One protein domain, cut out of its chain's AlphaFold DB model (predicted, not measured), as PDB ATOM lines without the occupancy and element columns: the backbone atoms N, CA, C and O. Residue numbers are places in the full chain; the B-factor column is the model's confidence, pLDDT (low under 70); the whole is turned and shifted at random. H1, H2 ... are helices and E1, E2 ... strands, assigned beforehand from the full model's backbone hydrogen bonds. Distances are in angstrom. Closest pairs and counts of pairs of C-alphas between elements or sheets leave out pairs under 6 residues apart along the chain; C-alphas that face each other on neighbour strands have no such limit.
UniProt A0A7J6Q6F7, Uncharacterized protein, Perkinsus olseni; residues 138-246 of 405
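What this domain is: This is residues 138 to 246 of the 405 residues of an uncharacterized protein of Perkinsus olseni (UniProt A0A7J6Q6F7). A two-strand hairpin, E3 and E4, forms the middle, with the long helix H3 beside E3 and the short helices H1 and H2 packed on H3. A smaller hairpin, E1 and E2, lies at one end of the longest axis, and two long links without a named element, residues 145 to 166 and residues 206 to 222, join H1 to E1 and H2 to H3. The printed part has 109 residues, in the order H1, E1, E2, E3, E4, H2, H3; both two-strand sheets are antiparallel. The class is mixed, helices and strands, with under half of the residues in named elements. The whole is compact, with a radius of gyration of the C-alphas of 13.5 A and spans of 42 by 31 by 23 A.

Where its parts are: Find C-alpha 184 at (-27.060, -34.843, -30.992); from there E3 runs 15.8 A to residue 189. E4, residues 193 to 198, returns over 16.6 A. H2 follows at residues 199 to 205. H3 runs 22.2 A from residue 223 to C-alpha 238 at (-43.514, -30.213, -33.170). Look earlier for H1, residues 141 to 144, E1, residues 167 to 169, and E2, residues 175 to 177.

How they stand to each other: In the hairpin E3 and E4, look for N 185 and O 197, 2.8 A apart. The closest C-alphas of E3 and H3, Tyr 187 and Val 225, are 7.1 A apart. H3 touches H2 with residues 229 to 233 alone, closest at the C-alphas of Gln 203 and Val 233, 6.9 A; they run opposite ways at a steep tilt of 52 degrees. H3 touches H1 with residues 228 to 232 alone, closest at the C-alphas of Leu 143 and Met 232, 5.7 A. In the hairpin E1 and E2, N 168 and O 176 are 2.8 A apart; both strands are apart from E3, E4, H2 and H3. In H2 and H3 every O i to N i+4 pair is within hydrogen-bond range; H1 is too short for one.

The domain as a whole: The C-alphas of Asp 172 and Thr 246, 42.9 A apart, are the two farthest apart. The printed part has no cut. The links H1 to E1 and H2 to H3 are long. No printed residue is under pLDDT 70.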
ATOM      1  N   GLY A 138     -39.676 -40.251 -30.558       81.25
ATOM      2  CA  GLY A 138     -39.966 -40.798 -31.891       81.25
ATOM      3  C   GLY A 138     -38.899 -40.518 -32.961       81.25
ATOM      4  O   GLY A 138     -39.149 -40.780 -34.134       81.25
ATOM      5  N   ILE A 139     -37.730 -39.988 -32.582       85.12
ATOM      6  CA  ILE A 139     -36.622 -39.699 -33.504       85.12
ATOM      7  C   ILE A 139     -35.937 -41.005 -33.934       85.12
ATOM      8  O   ILE A 139     -35.778 -41.928 -33.134       85.12
ATOM      9  N   THR A 140     -35.507 -41.070 -35.194       89.88
ATOM     10  CA  THR A 140     -34.828 -42.224 -35.799       89.88
ATOM     11  C   THR A 140     -33.325 -41.992 -35.982       89.88
ATOM     12  O   THR A 140     -32.865 -40.854 -36.104       89.88
ATOM     13  N   GLU A 141     -32.562 -43.086 -36.097       92.06
ATOM     14  CA  GLU A 141     -31.153 -43.065 -36.529       92.06
ATOM     15  C   GLU A 141     -30.986 -42.316 -37.864       92.06
ATOM     16  O   GLU A 141     -30.045 -41.547 -38.034       92.06
ATOM     17  N   GLU A 142     -31.943 -42.462 -38.785       93.94
ATOM     18  CA  GLU A 142     -31.965 -41.756 -40.070       93.94
ATOM     19  C   GLU A 142     -31.928 -40.225 -39.898       93.94
ATOM     20  O   GLU A 142     -31.151 -39.553 -40.575       93.94
ATOM     21  N   LEU A 143     -32.686 -39.661 -38.949       94.75
ATOM     22  CA  LEU A 143     -32.682 -38.218 -38.671       94.75
ATOM     23  C   LEU A 143     -31.416 -37.763 -37.924       94.75
ATOM     24  O   LEU A 143     -30.813 -36.762 -38.310       94.75
ATOM     25  N   CYS A 144     -30.974 -38.500 -36.902       95.75
ATOM     26  CA  CYS A 144     -29.818 -38.117 -36.076       95.75
ATOM     27  C   CYS A 144     -28.451 -38.425 -36.708       95.75
ATOM     28  O   CYS A 144     -27.467 -37.754 -36.403       95.75
ATOM     29  N   GLY A 145     -28.360 -39.403 -37.608       96.94
ATOM     30  CA  GLY A 145     -27.118 -39.834 -38.255       96.94
ATOM     31  C   GLY A 145     -26.253 -40.803 -37.429       96.94
ATOM     32  O   GLY A 145     -26.693 -41.331 -36.407       96.94
ATOM     33  N   PRO A 146     -25.006 -41.062 -37.871       97.56
ATOM     34  CA  PRO A 146     -24.219 -42.233 -37.464       97.56
ATOM     35  C   PRO A 146     -23.829 -42.306 -35.976       97.56
ATOM     36  O   PRO A 146     -23.507 -43.398 -35.495       97.56
ATOM     37  N   ALA A 147     -23.868 -41.189 -35.241       97.19
ATOM     38  CA  ALA A 147     -23.584 -41.120 -33.802       97.19
ATOM     39  C   ALA A 147     -24.840 -41.177 -32.900       97.19
ATOM     40  O   ALA A 147     -24.742 -40.925 -31.702       97.19
ATOM     41  N   PHE A 148     -26.017 -41.513 -33.447       95.06
ATOM     42  CA  PHE A 148     -27.285 -41.582 -32.702       95.06
ATOM     43  C   PHE A 148     -27.239 -42.509 -31.475       95.06
ATOM     44  O   PHE A 148     -27.522 -42.073 -30.356       95.06
ATOM     45  N   ASP A 149     -26.849 -43.771 -31.688       93.81
ATOM     46  CA  ASP A 149     -26.739 -44.785 -30.628       93.81
ATOM     47  C   ASP A 149     -25.507 -44.589 -29.735       93.81
ATOM     48  O   ASP A 149     -25.491 -45.029 -28.587       93.81
ATOM     49  N   ASP A 150     -24.455 -43.961 -30.268       96.62
ATOM     50  CA  ASP A 150     -23.179 -43.781 -29.582       96.62
ATOM     51  C   ASP A 150     -22.501 -42.472 -30.003       96.62
ATOM     52  O   ASP A 150     -21.939 -42.352 -31.095       96.62
ATOM     53  N   HIS A 151     -22.509 -41.509 -29.081       96.62
ATOM     54  CA  HIS A 151     -21.835 -40.219 -29.219       96.62
ATOM     55  C   HIS A 151     -20.312 -40.356 -29.376       96.62
ATOM     56  O   HIS A 151     -19.679 -39.482 -29.968       96.62
ATOM     57  N   CYS A 152     -19.708 -41.438 -28.872       97.50
ATOM     58  CA  CYS A 152     -18.260 -41.655 -28.910       97.50
ATOM     59  C   CYS A 152     -17.729 -41.872 -30.333       97.50
ATOM     60  O   CYS A 152     -16.521 -41.759 -30.551       97.50
ATOM     61  N   LYS A 153     -18.621 -42.149 -31.296       97.56
ATOM     62  CA  LYS A 153     -18.323 -42.216 -32.731       97.56
ATOM     63  C   LYS A 153     -17.963 -40.860 -33.345       97.56
ATOM     64  O   LYS A 153     -17.304 -40.856 -34.377       97.56
ATOM     65  N   CYS A 154     -18.377 -39.732 -32.759       97.81
ATOM     66  CA  CYS A 154     -17.971 -38.412 -33.249       97.81
ATOM     67  C   CYS A 154     -16.456 -38.223 -33.117       97.81
ATOM     68  O   CYS A 154     -15.873 -38.542 -32.080       97.81
ATOM     69  N   ASP A 155     -15.803 -37.672 -34.136       97.44
ATOM     70  CA  ASP A 155     -14.372 -37.354 -34.068       97.44
ATOM     71  C   ASP A 155     -14.097 -36.171 -33.139       97.44
ATOM     72  O   ASP A 155     -13.122 -36.183 -32.387       97.44
ATOM     73  N   ASP A 156     -14.986 -35.178 -33.162       95.62
ATOM     74  CA  ASP A 156     -14.916 -33.991 -32.318       95.62
ATOM     75  C   ASP A 156     -15.435 -34.314 -30.892       95.62
ATOM     76  O   ASP A 156     -16.527 -34.878 -30.757       95.62
ATOM     77  N   PRO A 157     -14.695 -33.975 -29.813       96.19
ATOM     78  CA  PRO A 157     -15.115 -34.232 -28.427       96.19
ATOM     79  C   PRO A 157     -16.158 -33.237 -27.903       96.19
ATOM     80  O   PRO A 157     -16.799 -33.489 -26.883       96.19
ATOM     81  N   GLN A 158     -16.318 -32.096 -28.571       95.69
ATOM     82  CA  GLN A 158     -17.186 -30.983 -28.192       95.69
ATOM     83  C   GLN A 158     -17.923 -30.467 -29.426       95.69
ATOM     84  O   GLN A 158     -17.394 -30.520 -30.538       95.69
ATOM     85  N   ASP A 159     -19.124 -29.935 -29.218       95.00
ATOM     86  CA  ASP A 159     -19.812 -29.123 -30.216       95.00
ATOM     87  C   ASP A 159     -18.936 -27.902 -30.568       95.00
ATOM     88  O   ASP A 159     -18.539 -27.155 -29.668       95.00
ATOM     89  N   PRO A 160     -18.625 -27.652 -31.854       89.44
ATOM     90  CA  PRO A 160     -17.675 -26.614 -32.256       89.44
ATOM     91  C   PRO A 160     -18.237 -25.179 -32.196       89.44
ATOM     92  O   PRO A 160     -17.627 -24.259 -32.749       89.44
ATOM     93  N   VAL A 161     -19.411 -24.986 -31.583       87.31
ATOM     94  CA  VAL A 161     -20.118 -23.708 -31.416       87.31
ATOM     95  C   VAL A 161     -20.612 -23.520 -29.978       87.31
ATOM     96  O   VAL A 161     -20.311 -22.485 -29.391       87.31
ATOM     97  N   SER A 162     -21.339 -24.488 -29.407       87.69
ATOM     98  CA  SER A 162     -21.845 -24.418 -28.023       87.69
ATOM     99  C   SER A 162     -20.832 -24.901 -26.981       87.69
ATOM    100  O   SER A 162     -21.033 -24.675 -25.790       87.69
ATOM    101  N   LEU A 163     -19.742 -25.555 -27.408       87.81
ATOM    102  CA  LEU A 163     -18.670 -26.119 -26.568       87.81
ATOM    103  C   LEU A 163     -19.107 -27.240 -25.613       87.81
ATOM    104  O   LEU A 163     -18.268 -27.812 -24.914       87.81
ATOM    105  N   GLN A 164     -20.393 -27.603 -25.629       91.69
ATOM    106  CA  GLN A 164     -20.931 -28.753 -24.912       91.69
ATOM    107  C   GLN A 164     -20.186 -30.016 -25.344       91.69
ATOM    108  O   GLN A 164     -20.010 -30.284 -26.535       91.69
ATOM    109  N   ARG A 165     -19.739 -30.814 -24.379       95.31
ATOM    110  CA  ARG A 165     -19.026 -32.064 -24.644       95.31
ATOM    111  C   ARG A 165     -19.977 -33.066 -25.281       95.31
ATOM    112  O   ARG A 165     -21.048 -33.334 -24.745       95.31
ATOM    113  N   ILE A 166     -19.546 -33.667 -26.385       97.38
ATOM    114  CA  ILE A 166     -20.200 -34.808 -27.036       97.38
ATOM    115  C   ILE A 166     -19.787 -36.097 -26.311       97.38
ATOM    116  O   ILE A 166     -20.629 -36.932 -25.966       97.38
ATOM    117  N   TRP A 167     -18.493 -36.218 -26.006       97.69
ATOM    118  CA  TRP A 167     -17.902 -37.295 -25.213       97.69
ATOM    119  C   TRP A 167     -16.727 -36.778 -24.370       97.69
ATOM    120  O   TRP A 167     -16.209 -35.683 -24.583       97.69
ATOM    121  N   VAL A 168     -16.318 -37.571 -23.382       96.56
ATOM    122  CA  VAL A 168     -15.145 -37.337 -22.532       96.56
ATOM    123  C   VAL A 168     -14.220 -38.546 -22.560       96.56
ATOM    124  O   VAL A 168     -14.677 -39.678 -22.707       96.56
ATOM    125  N   GLU A 169     -12.921 -38.305 -22.421       96.25
ATOM    126  CA  GLU A 169     -11.929 -39.364 -22.239       96.25
ATOM    127  C   GLU A 169     -11.894 -39.796 -20.763       96.25
ATOM    128  O   GLU A 169     -11.866 -38.964 -19.851       96.25
ATOM    129  N   GLY A 170     -11.962 -41.105 -20.529       94.31
ATOM    130  CA  GLY A 170     -11.903 -41.726 -19.213       94.31
ATOM    131  C   GLY A 170     -10.465 -41.935 -18.718       94.31
ATOM    132  O   GLY A 170      -9.514 -41.825 -19.491       94.31
ATOM    133  N   PRO A 171     -10.271 -42.296 -17.433       93.44
ATOM    134  CA  PRO A 171      -8.944 -42.581 -16.867       93.44
ATOM    135  C   PRO A 171      -8.205 -43.774 -17.507       93.44
ATOM    136  O   PRO A 171      -7.045 -44.021 -17.187       93.44
ATOM    137  N   ASP A 172      -8.891 -44.533 -18.357       94.88
ATOM    138  CA  ASP A 172      -8.422 -45.682 -19.132       94.88
ATOM    139  C   ASP A 172      -8.131 -45.351 -20.612       94.88
ATOM    140  O   ASP A 172      -7.731 -46.240 -21.362       94.88
ATOM    141  N   GLY A 173      -8.337 -44.099 -21.043       94.75
ATOM    142  CA  GLY A 173      -8.291 -43.688 -22.453       94.75
ATOM    143  C   GLY A 173      -9.543 -44.074 -23.256       94.75
ATOM    144  O   GLY A 173      -9.587 -43.895 -24.473       94.75
ATOM    145  N   GLY A 174     -10.575 -44.624 -22.605       96.38
ATOM    146  CA  GLY A 174     -11.855 -44.926 -23.237       96.38
ATOM    147  C   GLY A 174     -12.682 -43.659 -23.464       96.38
ATOM    148  O   GLY A 174     -12.693 -42.756 -22.633       96.38
ATOM    149  N   ARG A 175     -13.427 -43.584 -24.571       97.56
ATOM    150  CA  ARG A 175     -14.440 -42.532 -24.756       97.56
ATOM    151  C   ARG A 175     -15.719 -42.912 -24.002       97.56
ATOM    152  O   ARG A 175     -16.210 -44.028 -24.155       97.56
ATOM    153  N   LYS A 176     -16.286 -41.977 -23.234       96.88
ATOM    154  CA  LYS A 176     -17.630 -42.072 -22.638       96.88
ATOM    155  C   LYS A 176     -18.498 -40.940 -23.179       96.88
ATOM    156  O   LYS A 176     -18.075 -39.785 -23.162       96.88
ATOM    157  N   ALA A 177     -19.726 -41.247 -23.594       96.38
ATOM    158  CA  ALA A 177     -20.719 -40.234 -23.935       96.38
ATOM    159  C   ALA A 177     -20.908 -39.236 -22.777       96.38
ATOM    160  O   ALA A 177     -20.919 -39.610 -21.597       96.38
ATOM    161  N   SER A 178     -21.027 -37.963 -23.140       95.81
ATOM    162  CA  SER A 178     -21.263 -36.862 -22.214       95.81
ATOM    163  C   SER A 178     -22.755 -36.682 -21.948       95.81
ATOM    164  O   SER A 178     -23.576 -36.817 -22.854       95.81
ATOM    165  N   ASP A 179     -23.078 -36.310 -20.714       94.12
ATOM    166  CA  ASP A 179     -24.436 -36.000 -20.271       94.12
ATOM    167  C   ASP A 179     -24.826 -34.526 -20.586       94.12
ATOM    168  O   ASP A 179     -25.950 -34.112 -20.321       94.12
ATOM    169  N   GLU A 180     -23.915 -33.731 -21.180       92.94
ATOM    170  CA  GLU A 180     -24.115 -32.307 -21.529       92.94
ATOM    171  C   GLU A 180     -24.958 -32.069 -22.806       92.94
ATOM    172  O   GLU A 180     -25.456 -30.960 -22.999       92.94
ATOM    173  N   ILE A 181     -25.123 -33.072 -23.684       93.25
ATOM    174  CA  ILE A 181     -25.893 -32.955 -24.941       93.25
ATOM    175  C   ILE A 181     -27.106 -33.891 -24.924       93.25
ATOM    176  O   ILE A 181     -26.992 -35.102 -25.118       93.25
ATOM    177  N   GLU A 182     -28.290 -33.297 -24.775       91.56
ATOM    178  CA  GLU A 182     -29.578 -33.995 -24.807       91.56
ATOM    179  C   GLU A 182     -29.845 -34.640 -26.184       91.56
ATOM    180  O   GLU A 182     -29.995 -35.866 -26.295       91.56
ATOM    181  N   PHE A 183     -29.807 -33.817 -27.240       95.19
ATOM    182  CA  PHE A 183     -30.030 -34.202 -28.635       95.19
ATOM    183  C   PHE A 183     -28.802 -33.878 -29.498       95.19
ATOM    184  O   PHE A 183     -28.431 -32.712 -29.657       95.19
ATOM    185  N   LEU A 184     -28.202 -34.921 -30.080       96.56
ATOM    186  CA  LEU A 184     -27.060 -34.843 -30.992       96.56
ATOM    187  C   LEU A 184     -27.514 -35.123 -32.433       96.56
ATOM    188  O   LEU A 184     -28.051 -36.193 -32.719       96.56
ATOM    189  N   PHE A 185     -27.239 -34.190 -33.341       98.12
ATOM    190  CA  PHE A 185     -27.233 -34.428 -34.782       98.12
ATOM    191  C   PHE A 185     -25.807 -34.747 -35.239       98.12
ATOM    192  O   PHE A 185     -24.841 -34.158 -34.757       98.12
ATOM    193  N   SER A 186     -25.662 -35.662 -36.194       98.38
ATOM    194  CA  SER A 186     -24.364 -36.097 -36.709       98.38
ATOM    195  C   SER A 186     -24.397 -36.404 -38.203       98.38
ATOM    196  O   SER A 186     -25.440 -36.765 -38.756       98.38
ATOM    197  N   TYR A 187     -23.259 -36.259 -38.885       98.44
ATOM    198  CA  TYR A 187     -23.120 -36.569 -40.312       98.44
ATOM    199  C   TYR A 187     -21.674 -36.923 -40.690       98.44
ATOM    200  O   TYR A 187     -20.738 -36.593 -39.963       98.44
ATOM    201  N   TYR A 188     -21.503 -37.579 -41.841       98.25
ATOM    202  CA  TYR A 188     -20.188 -37.867 -42.416       98.25
ATOM    203  C   TYR A 188     -19.653 -36.673 -43.221       98.25
ATOM    204  O   TYR A 188     -20.294 -36.211 -44.165       98.25
ATOM    205  N   GLU A 189     -18.456 -36.205 -42.876       97.56
ATOM    206  CA  GLU A 189     -17.645 -35.284 -43.674       97.56
ATOM    207  C   GLU A 189     -16.610 -36.096 -44.477       97.56
ATOM    208  O   GLU A 189     -15.752 -36.769 -43.898       97.56
ATOM    209  N   ASP A 190     -16.699 -36.020 -45.810       95.44
ATOM    210  CA  ASP A 190     -15.843 -36.707 -46.795       95.44
ATOM    211  C   ASP A 190     -15.653 -38.221 -46.541       95.44
ATOM    212  O   ASP A 190     -14.543 -38.738 -46.672       95.44
ATOM    213  N   ASP A 191     -16.716 -38.911 -46.103       93.06
ATOM    214  CA  ASP A 191     -16.742 -40.334 -45.704       93.06
ATOM    215  C   ASP A 191     -15.693 -40.739 -44.643       93.06
ATOM    216  O   ASP A 191     -15.477 -41.924 -44.383       93.06
ATOM    217  N   LYS A 192     -15.035 -39.757 -44.012       95.00
ATOM    218  CA  LYS A 192     -13.874 -39.956 -43.137       95.00
ATOM    219  C   LYS A 192     -14.120 -39.532 -41.695       95.00
ATOM    220  O   LYS A 192     -13.597 -40.190 -40.803       95.00
ATOM    221  N   PHE A 193     -14.840 -38.433 -41.477       97.62
ATOM    222  CA  PHE A 193     -15.069 -37.888 -40.138       97.62
ATOM    223  C   PHE A 193     -16.554 -37.891 -39.790       97.62
ATOM    224  O   PHE A 193     -17.373 -37.481 -40.613       97.62
ATOM    225  N   ILE A 194     -16.904 -38.282 -38.569       98.19
ATOM    226  CA  ILE A 194     -18.249 -38.112 -38.020       98.19
ATOM    227  C   ILE A 194     -18.272 -36.805 -37.231       98.19
ATOM    228  O   ILE A 194     -17.736 -36.707 -36.126       98.19
ATOM    229  N   ARG A 195     -18.902 -35.785 -37.817       97.94
ATOM    230  CA  ARG A 195     -19.124 -34.481 -37.181       97.94
ATOM    231  C   ARG A 195     -20.371 -34.534 -36.312       97.94
ATOM    232  O   ARG A 195     -21.368 -35.129 -36.724       97.94
ATOM    233  N   GLY A 196     -20.327 -33.879 -35.152       97.56
ATOM    234  CA  GLY A 196     -21.442 -33.787 -34.208       97.56
ATOM    235  C   GLY A 196     -21.841 -32.342 -33.908       97.56
ATOM    236  O   GLY A 196     -20.987 -31.469 -33.786       97.56
ATOM    237  N   PHE A 197     -23.144 -32.112 -33.762       97.44
ATOM    238  CA  PHE A 197     -23.740 -30.851 -33.330       97.44
ATOM    239  C   PHE A 197     -24.842 -31.110 -32.300       97.44
ATOM    240  O   PHE A 197     -25.718 -31.952 -32.511       97.44
ATOM    241  N   SER A 198     -24.846 -30.339 -31.221       96.00
ATOM    242  CA  SER A 198     -26.025 -30.126 -30.386       96.00
ATOM    243  C   SER A 198     -27.175 -29.562 -31.228       96.00
ATOM    244  O   SER A 198     -26.970 -28.788 -32.171       96.00
ATOM    245  N   ILE A 199     -28.413 -29.914 -30.877       95.25
ATOM    246  CA  ILE A 199     -29.596 -29.355 -31.546       95.25
ATOM    247  C   ILE A 199     -29.661 -27.822 -31.438       95.25
ATOM    248  O   ILE A 199     -30.068 -27.154 -32.389       95.25
ATOM    249  N   THR A 200     -29.178 -27.272 -30.320       90.62
ATOM    250  CA  THR A 200     -29.043 -25.836 -30.061       90.62
ATOM    251  C   THR A 200     -28.191 -25.172 -31.142       90.62
ATOM    252  O   THR A 200     -28.686 -24.306 -31.860       90.62
ATOM    253  N   THR A 201     -26.949 -25.630 -31.348       91.38
ATOM    254  CA  THR A 201     -26.078 -25.165 -32.445       91.38
ATOM    255  C   THR A 201     -26.756 -25.296 -33.809       91.38
ATOM    256  O   THR A 201     -26.693 -24.374 -34.627       91.38
ATOM    257  N   LEU A 202     -27.446 -26.414 -34.049       93.94
ATOM    258  CA  LEU A 202     -28.107 -26.700 -35.320       93.94
ATOM    259  C   LEU A 202     -29.216 -25.681 -35.645       93.94
ATOM    260  O   LEU A 202     -29.266 -25.182 -36.772       93.94
ATOM    261  N   GLN A 203     -30.044 -25.300 -34.663       93.12
ATOM    262  CA  GLN A 203     -31.078 -24.268 -34.824       93.12
ATOM    263  C   GLN A 203     -30.490 -22.893 -35.205       93.12
ATOM    264  O   GLN A 203     -31.116 -22.168 -35.980       93.12
ATOM    265  N   TYR A 204     -29.288 -22.525 -34.740       87.38
ATOM    266  CA  TYR A 204     -28.620 -21.289 -35.189       87.38
ATOM    267  C   TYR A 204     -27.979 -21.431 -36.565       87.38
ATOM    268  O   TYR A 204     -28.150 -20.552 -37.411       87.38
ATOM    269  N   MET A 205     -27.261 -22.528 -36.815       90.12
ATOM    270  CA  MET A 205     -26.567 -22.736 -38.087       90.12
ATOM    271  C   MET A 205     -27.535 -22.741 -39.272       90.12
ATOM    272  O   MET A 205     -27.255 -22.097 -40.280       90.12
ATOM    273  N   LEU A 206     -28.705 -23.372 -39.135       94.19
ATOM    274  CA  LEU A 206     -29.741 -23.405 -40.175       94.19
ATOM    275  C   LEU A 206     -30.376 -22.035 -40.484       94.19
ATOM    276  O   LEU A 206     -31.020 -21.884 -41.521       94.19
ATOM    277  N   ARG A 207     -30.183 -21.023 -39.624       88.62
ATOM    278  CA  ARG A 207     -30.632 -19.634 -39.849       88.62
ATOM    279  C   ARG A 207     -29.594 -18.789 -40.605       88.62
ATOM    280  O   ARG A 207     -29.896 -17.656 -40.981       88.62
ATOM    281  N   GLN A 208     -28.381 -19.303 -40.831       86.06
ATOM    282  CA  GLN A 208     -27.329 -18.608 -41.581       86.06
ATOM    283  C   GLN A 208     -27.579 -18.689 -43.102       86.06
ATOM    284  O   GLN A 208     -28.110 -19.690 -43.590       86.06
ATOM    285  N   PRO A 209     -27.187 -17.672 -43.895       86.50
ATOM    286  CA  PRO A 209     -27.319 -17.729 -45.349       86.50
ATOM    287  C   PRO A 209     -26.454 -18.856 -45.936       86.50
ATOM    288  O   PRO A 209     -25.256 -18.935 -45.659       86.50
ATOM    289  N   ARG A 210     -27.052 -19.715 -46.775       92.06
ATOM    290  CA  ARG A 210     -26.326 -20.780 -47.492       92.06
ATOM    291  C   ARG A 210     -25.311 -20.168 -48.492       92.06
ATOM    292  O   ARG A 210     -25.600 -19.112 -49.059       92.06
ATOM    293  N   PRO A 211     -24.155 -20.814 -48.759       95.06
ATOM    294  CA  PRO A 211     -23.725 -22.119 -48.252       95.06
ATOM    295  C   PRO A 211     -23.243 -22.066 -46.795       95.06
ATOM    296  O   PRO A 211     -22.387 -21.259 -46.436       95.06
ATOM    297  N   ILE A 212     -23.763 -22.975 -45.968       93.62
ATOM    298  CA  ILE A 212     -23.329 -23.133 -44.575       93.62
ATOM    299  C   ILE A 212     -22.034 -23.955 -44.563       93.62
ATOM    300  O   ILE A 212     -21.926 -24.977 -45.241       93.62
ATOM    301  N   GLN A 213     -21.042 -23.504 -43.795       93.75
ATOM    302  CA  GLN A 213     -19.754 -24.180 -43.634       93.75
ATOM    303  C   GLN A 213     -19.625 -24.784 -42.234       93.75
ATOM    304  O   GLN A 213     -20.073 -24.190 -41.253       93.75
ATOM    305  N   HIS A 214     -18.963 -25.935 -42.132       93.81
ATOM    306  CA  HIS A 214     -18.630 -26.543 -40.848       93.81
ATOM    307  C   HIS A 214     -17.631 -25.649 -40.069       93.81
ATOM    308  O   HIS A 214     -16.610 -25.254 -40.646       93.81
ATOM    309  N   PRO A 215     -17.870 -25.311 -38.781       88.31
ATOM    310  CA  PRO A 215     -17.112 -24.261 -38.086       88.31
ATOM    311  C   PRO A 215     -15.610 -24.531 -37.934       88.31
ATOM    312  O   PRO A 215     -14.822 -23.584 -37.962       88.31
ATOM    313  N   VAL A 216     -15.197 -25.800 -37.832       87.62
ATOM    314  CA  VAL A 216     -13.777 -26.183 -37.707       87.62
ATOM    315  C   VAL A 216     -13.124 -26.355 -39.081       87.62
ATOM    316  O   VAL A 216     -12.156 -25.676 -39.403       87.62
ATOM    317  N   SER A 217     -13.672 -27.241 -39.919       92.38
ATOM    318  CA  SER A 217     -13.045 -27.664 -41.185       92.38
ATOM    319  C   SER A 217     -13.278 -26.710 -42.363       92.38
ATOM    320  O   SER A 217     -12.615 -26.845 -43.389       92.38
ATOM    321  N   ARG A 218     -14.232 -25.772 -42.244       89.94
ATOM    322  CA  ARG A 218     -14.671 -24.803 -43.276       89.94
ATOM    323  C   ARG A 218     -15.164 -25.398 -44.596       89.94
ATOM    324  O   ARG A 218     -15.456 -24.654 -45.533       89.94
ATOM    325  N   LYS A 219     -15.343 -26.716 -44.661       95.38
ATOM    326  CA  LYS A 219     -16.022 -27.386 -45.774       95.38
ATOM    327  C   LYS A 219     -17.499 -27.005 -45.781       95.38
ATOM    328  O   LYS A 219     -18.091 -26.777 -44.727       95.38
ATOM    329  N   VAL A 220     -18.087 -26.921 -46.972       97.06
ATOM    330  CA  VAL A 220     -19.529 -26.691 -47.132       97.06
ATOM    331  C   VAL A 220     -20.274 -27.946 -46.686       97.06
ATOM    332  O   VAL A 220     -19.943 -29.045 -47.124       97.06
ATOM    333  N   ILE A 221     -21.270 -27.782 -45.816       97.56
ATOM    334  CA  ILE A 221     -22.138 -28.884 -45.392       97.56
ATOM    335  C   ILE A 221     -23.113 -29.180 -46.548       97.56
ATOM    336  O   ILE A 221     -23.742 -28.237 -47.032       97.56
ATOM    337  N   PRO A 222     -23.254 -30.438 -47.016       97.94
ATOM    338  CA  PRO A 222     -24.138 -30.759 -48.135       97.94
ATOM    339  C   PRO A 222     -25.596 -30.371 -47.866       97.94
ATOM    340  O   PRO A 222     -26.106 -30.600 -46.768       97.94
ATOM    341  N   ASP A 223     -26.303 -29.858 -48.877       97.81
ATOM    342  CA  ASP A 223     -27.697 -29.415 -48.723       97.81
ATOM    343  C   ASP A 223     -28.632 -30.531 -48.223       97.81
ATOM    344  O   ASP A 223     -29.504 -30.262 -47.402       97.81
ATOM    345  N   SER A 224     -28.393 -31.793 -48.598       97.69
ATOM    346  CA  SER A 224     -29.136 -32.957 -48.087       97.69
ATOM    347  C   SER A 224     -28.902 -33.236 -46.595       97.69
ATOM    348  O   SER A 224     -29.791 -33.735 -45.904       97.69
ATOM    349  N   VAL A 225     -27.728 -32.887 -46.059       98.06
ATOM    350  CA  VAL A 225     -27.448 -32.938 -44.615       98.06
ATOM    351  C   VAL A 225     -28.182 -31.799 -43.903       98.06
ATOM    352  O   VAL A 225     -28.753 -32.027 -42.838       98.06
ATOM    353  N   LEU A 226     -28.227 -30.607 -44.505       98.00
ATOM    354  CA  LEU A 226     -28.961 -29.452 -43.976       98.00
ATOM    355  C   LEU A 226     -30.483 -29.683 -43.987       98.00
ATOM    356  O   LEU A 226     -31.153 -29.385 -43.006       98.00
ATOM    357  N   GLU A 227     -31.035 -30.284 -45.041       97.69
ATOM    358  CA  GLU A 227     -32.456 -30.656 -45.128       97.69
ATOM    359  C   GLU A 227     -32.855 -31.685 -44.061       97.69
ATOM    360  O   GLU A 227     -33.922 -31.577 -43.456       97.69
ATOM    361  N   ARG A 228     -31.981 -32.657 -43.777       97.88
ATOM    362  CA  ARG A 228     -32.170 -33.661 -42.719       97.88
ATOM    363  C   ARG A 228     -32.066 -33.049 -41.316       97.88
ATOM    364  O   ARG A 228     -32.866 -33.377 -40.442       97.88
ATOM    365  N   ALA A 229     -31.148 -32.102 -41.123       97.69
ATOM    366  CA  ALA A 229     -31.058 -31.285 -39.911       97.69
ATOM    367  C   ALA A 229     -32.332 -30.446 -39.689       97.69
ATOM    368  O   ALA A 229     -32.888 -30.441 -38.592       97.69
ATOM    369  N   GLU A 230     -32.845 -29.795 -40.738       96.88
ATOM    370  CA  GLU A 230     -34.117 -29.067 -40.691       96.88
ATOM    371  C   GLU A 230     -35.300 -29.976 -40.325       96.88
ATOM    372  O   GLU A 230     -36.196 -29.541 -39.602       96.88
ATOM    373  N   GLN A 231     -35.331 -31.222 -40.811       97.25
ATOM    374  CA  GLN A 231     -36.363 -32.201 -40.448       97.25
ATOM    375  C   GLN A 231     -36.278 -32.591 -38.966       97.25
ATOM    376  O   GLN A 231     -37.303 -32.591 -38.287       97.25
ATOM    377  N   MET A 232     -35.073 -32.854 -38.444       96.31
ATOM    378  CA  MET A 232     -34.861 -33.164 -37.024       96.31
ATOM    379  C   MET A 232     -35.304 -32.010 -36.109       96.31
ATOM    380  O   MET A 232     -36.016 -32.251 -35.135       96.31
ATOM    381  N   VAL A 233     -34.946 -30.763 -36.446       96.06
ATOM    382  CA  VAL A 233     -35.391 -29.560 -35.716       96.06
ATOM    383  C   VAL A 233     -36.917 -29.446 -35.726       96.06
ATOM    384  O   VAL A 233     -37.528 -29.392 -34.662       96.06
ATOM    385  N   LYS A 234     -37.554 -29.492 -36.906       95.50
ATOM    386  CA  LYS A 234     -39.020 -29.366 -37.039       95.50
ATOM    387  C   LYS A 234     -39.764 -30.472 -36.280       95.50
ATOM    388  O   LYS A 234     -40.812 -30.212 -35.693       95.50
ATOM    389  N   HIS A 235     -39.223 -31.693 -36.254       95.44
ATOM    390  CA  HIS A 235     -39.775 -32.812 -35.485       95.44
ATOM    391  C   HIS A 235     -39.711 -32.553 -33.971       95.44
ATOM    392  O   HIS A 235     -40.731 -32.658 -33.287       95.44
ATOM    393  N   LEU A 236     -38.545 -32.153 -33.456       95.06
ATOM    394  CA  LEU A 236     -38.337 -31.818 -32.041       95.06
ATOM    395  C   LEU A 236     -39.194 -30.626 -31.578       95.06
ATOM    396  O   LEU A 236     -39.788 -30.682 -30.504       95.06
ATOM    397  N   GLU A 237     -39.331 -29.590 -32.407       94.12
ATOM    398  CA  GLU A 237     -40.225 -28.453 -32.142       94.12
ATOM    399  C   GLU A 237     -41.698 -28.900 -32.129       94.12
ATOM    400  O   GLU A 237     -42.452 -28.555 -31.220       94.12
ATOM    401  N   SER A 238     -42.123 -29.733 -33.089       94.56
ATOM    402  CA  SER A 238     -43.514 -30.213 -33.170       94.56
ATOM    403  C   SER A 238     -43.922 -31.178 -32.045       94.56
ATOM    404  O   SER A 238     -45.105 -31.289 -31.725       94.56
ATOM    405  N   THR A 239     -42.950 -31.861 -31.435       95.12
ATOM    406  CA  THR A 239     -43.152 -32.744 -30.275       95.12
ATOM    407  C   THR A 239     -43.045 -32.006 -28.937       95.12
ATOM    408  O   THR A 239     -43.331 -32.600 -27.899       95.12
ATOM    409  N   GLY A 240     -42.666 -30.720 -28.943       92.62
ATOM    410  CA  GLY A 240     -42.403 -29.934 -27.733       92.62
ATOM    411  C   GLY A 240     -41.156 -30.384 -26.968       92.62
ATOM    412  O   GLY A 240     -41.040 -30.105 -25.778       92.62
ATOM    413  N   ALA A 241     -40.248 -31.104 -27.632       92.19
ATOM    414  CA  ALA A 241     -38.996 -31.589 -27.059       92.19
ATOM    415  C   ALA A 241     -37.884 -30.525 -27.083       92.19
ATOM    416  O   ALA A 241     -36.972 -30.586 -26.266       92.19
ATOM    417  N   ILE A 242     -37.978 -29.537 -27.981       92.06
ATOM    418  CA  ILE A 242     -37.209 -28.285 -27.917       92.06
ATOM    419  C   ILE A 242     -38.143 -27.097 -28.154       92.06
ATOM    420  O   ILE A 242     -39.141 -27.212 -28.870       92.06
ATOM    421  N   ASP A 243     -37.803 -25.937 -27.597       88.62
ATOM    422  CA  ASP A 243     -38.485 -24.690 -27.939       88.62
ATOM    423  C   ASP A 243     -38.096 -24.226 -29.358       88.62
ATOM    424  O   ASP A 243     -36.915 -24.286 -29.724       88.62
ATOM    425  N   PRO A 244     -39.044 -23.701 -30.153       86.44
ATOM    426  CA  PRO A 244     -38.727 -23.116 -31.448       86.44
ATOM    427  C   PRO A 244     -37.941 -21.812 -31.270       86.44
ATOM    428  O   PRO A 244     -38.411 -20.874 -30.616       86.44
ATOM    429  N   VAL A 245     -36.756 -21.721 -31.883       80.38
ATOM    430  CA  VAL A 245     -35.900 -20.524 -31.799       80.38
ATOM    431  C   VAL A 245     -36.598 -19.335 -32.457       80.38
ATOM    432  O   VAL A 245     -36.692 -19.215 -33.681       80.38
ATOM    433  N   THR A 246     -37.121 -18.437 -31.621       72.81
ATOM    434  CA  THR A 246     -37.942 -17.322 -32.098       72.81
ATOM    435  C   THR A 246     -37.109 -16.328 -32.911       72.81
ATOM    436  O   THR A 246     -35.998 -15.955 -32.533       72.81
TER     437      THR A 246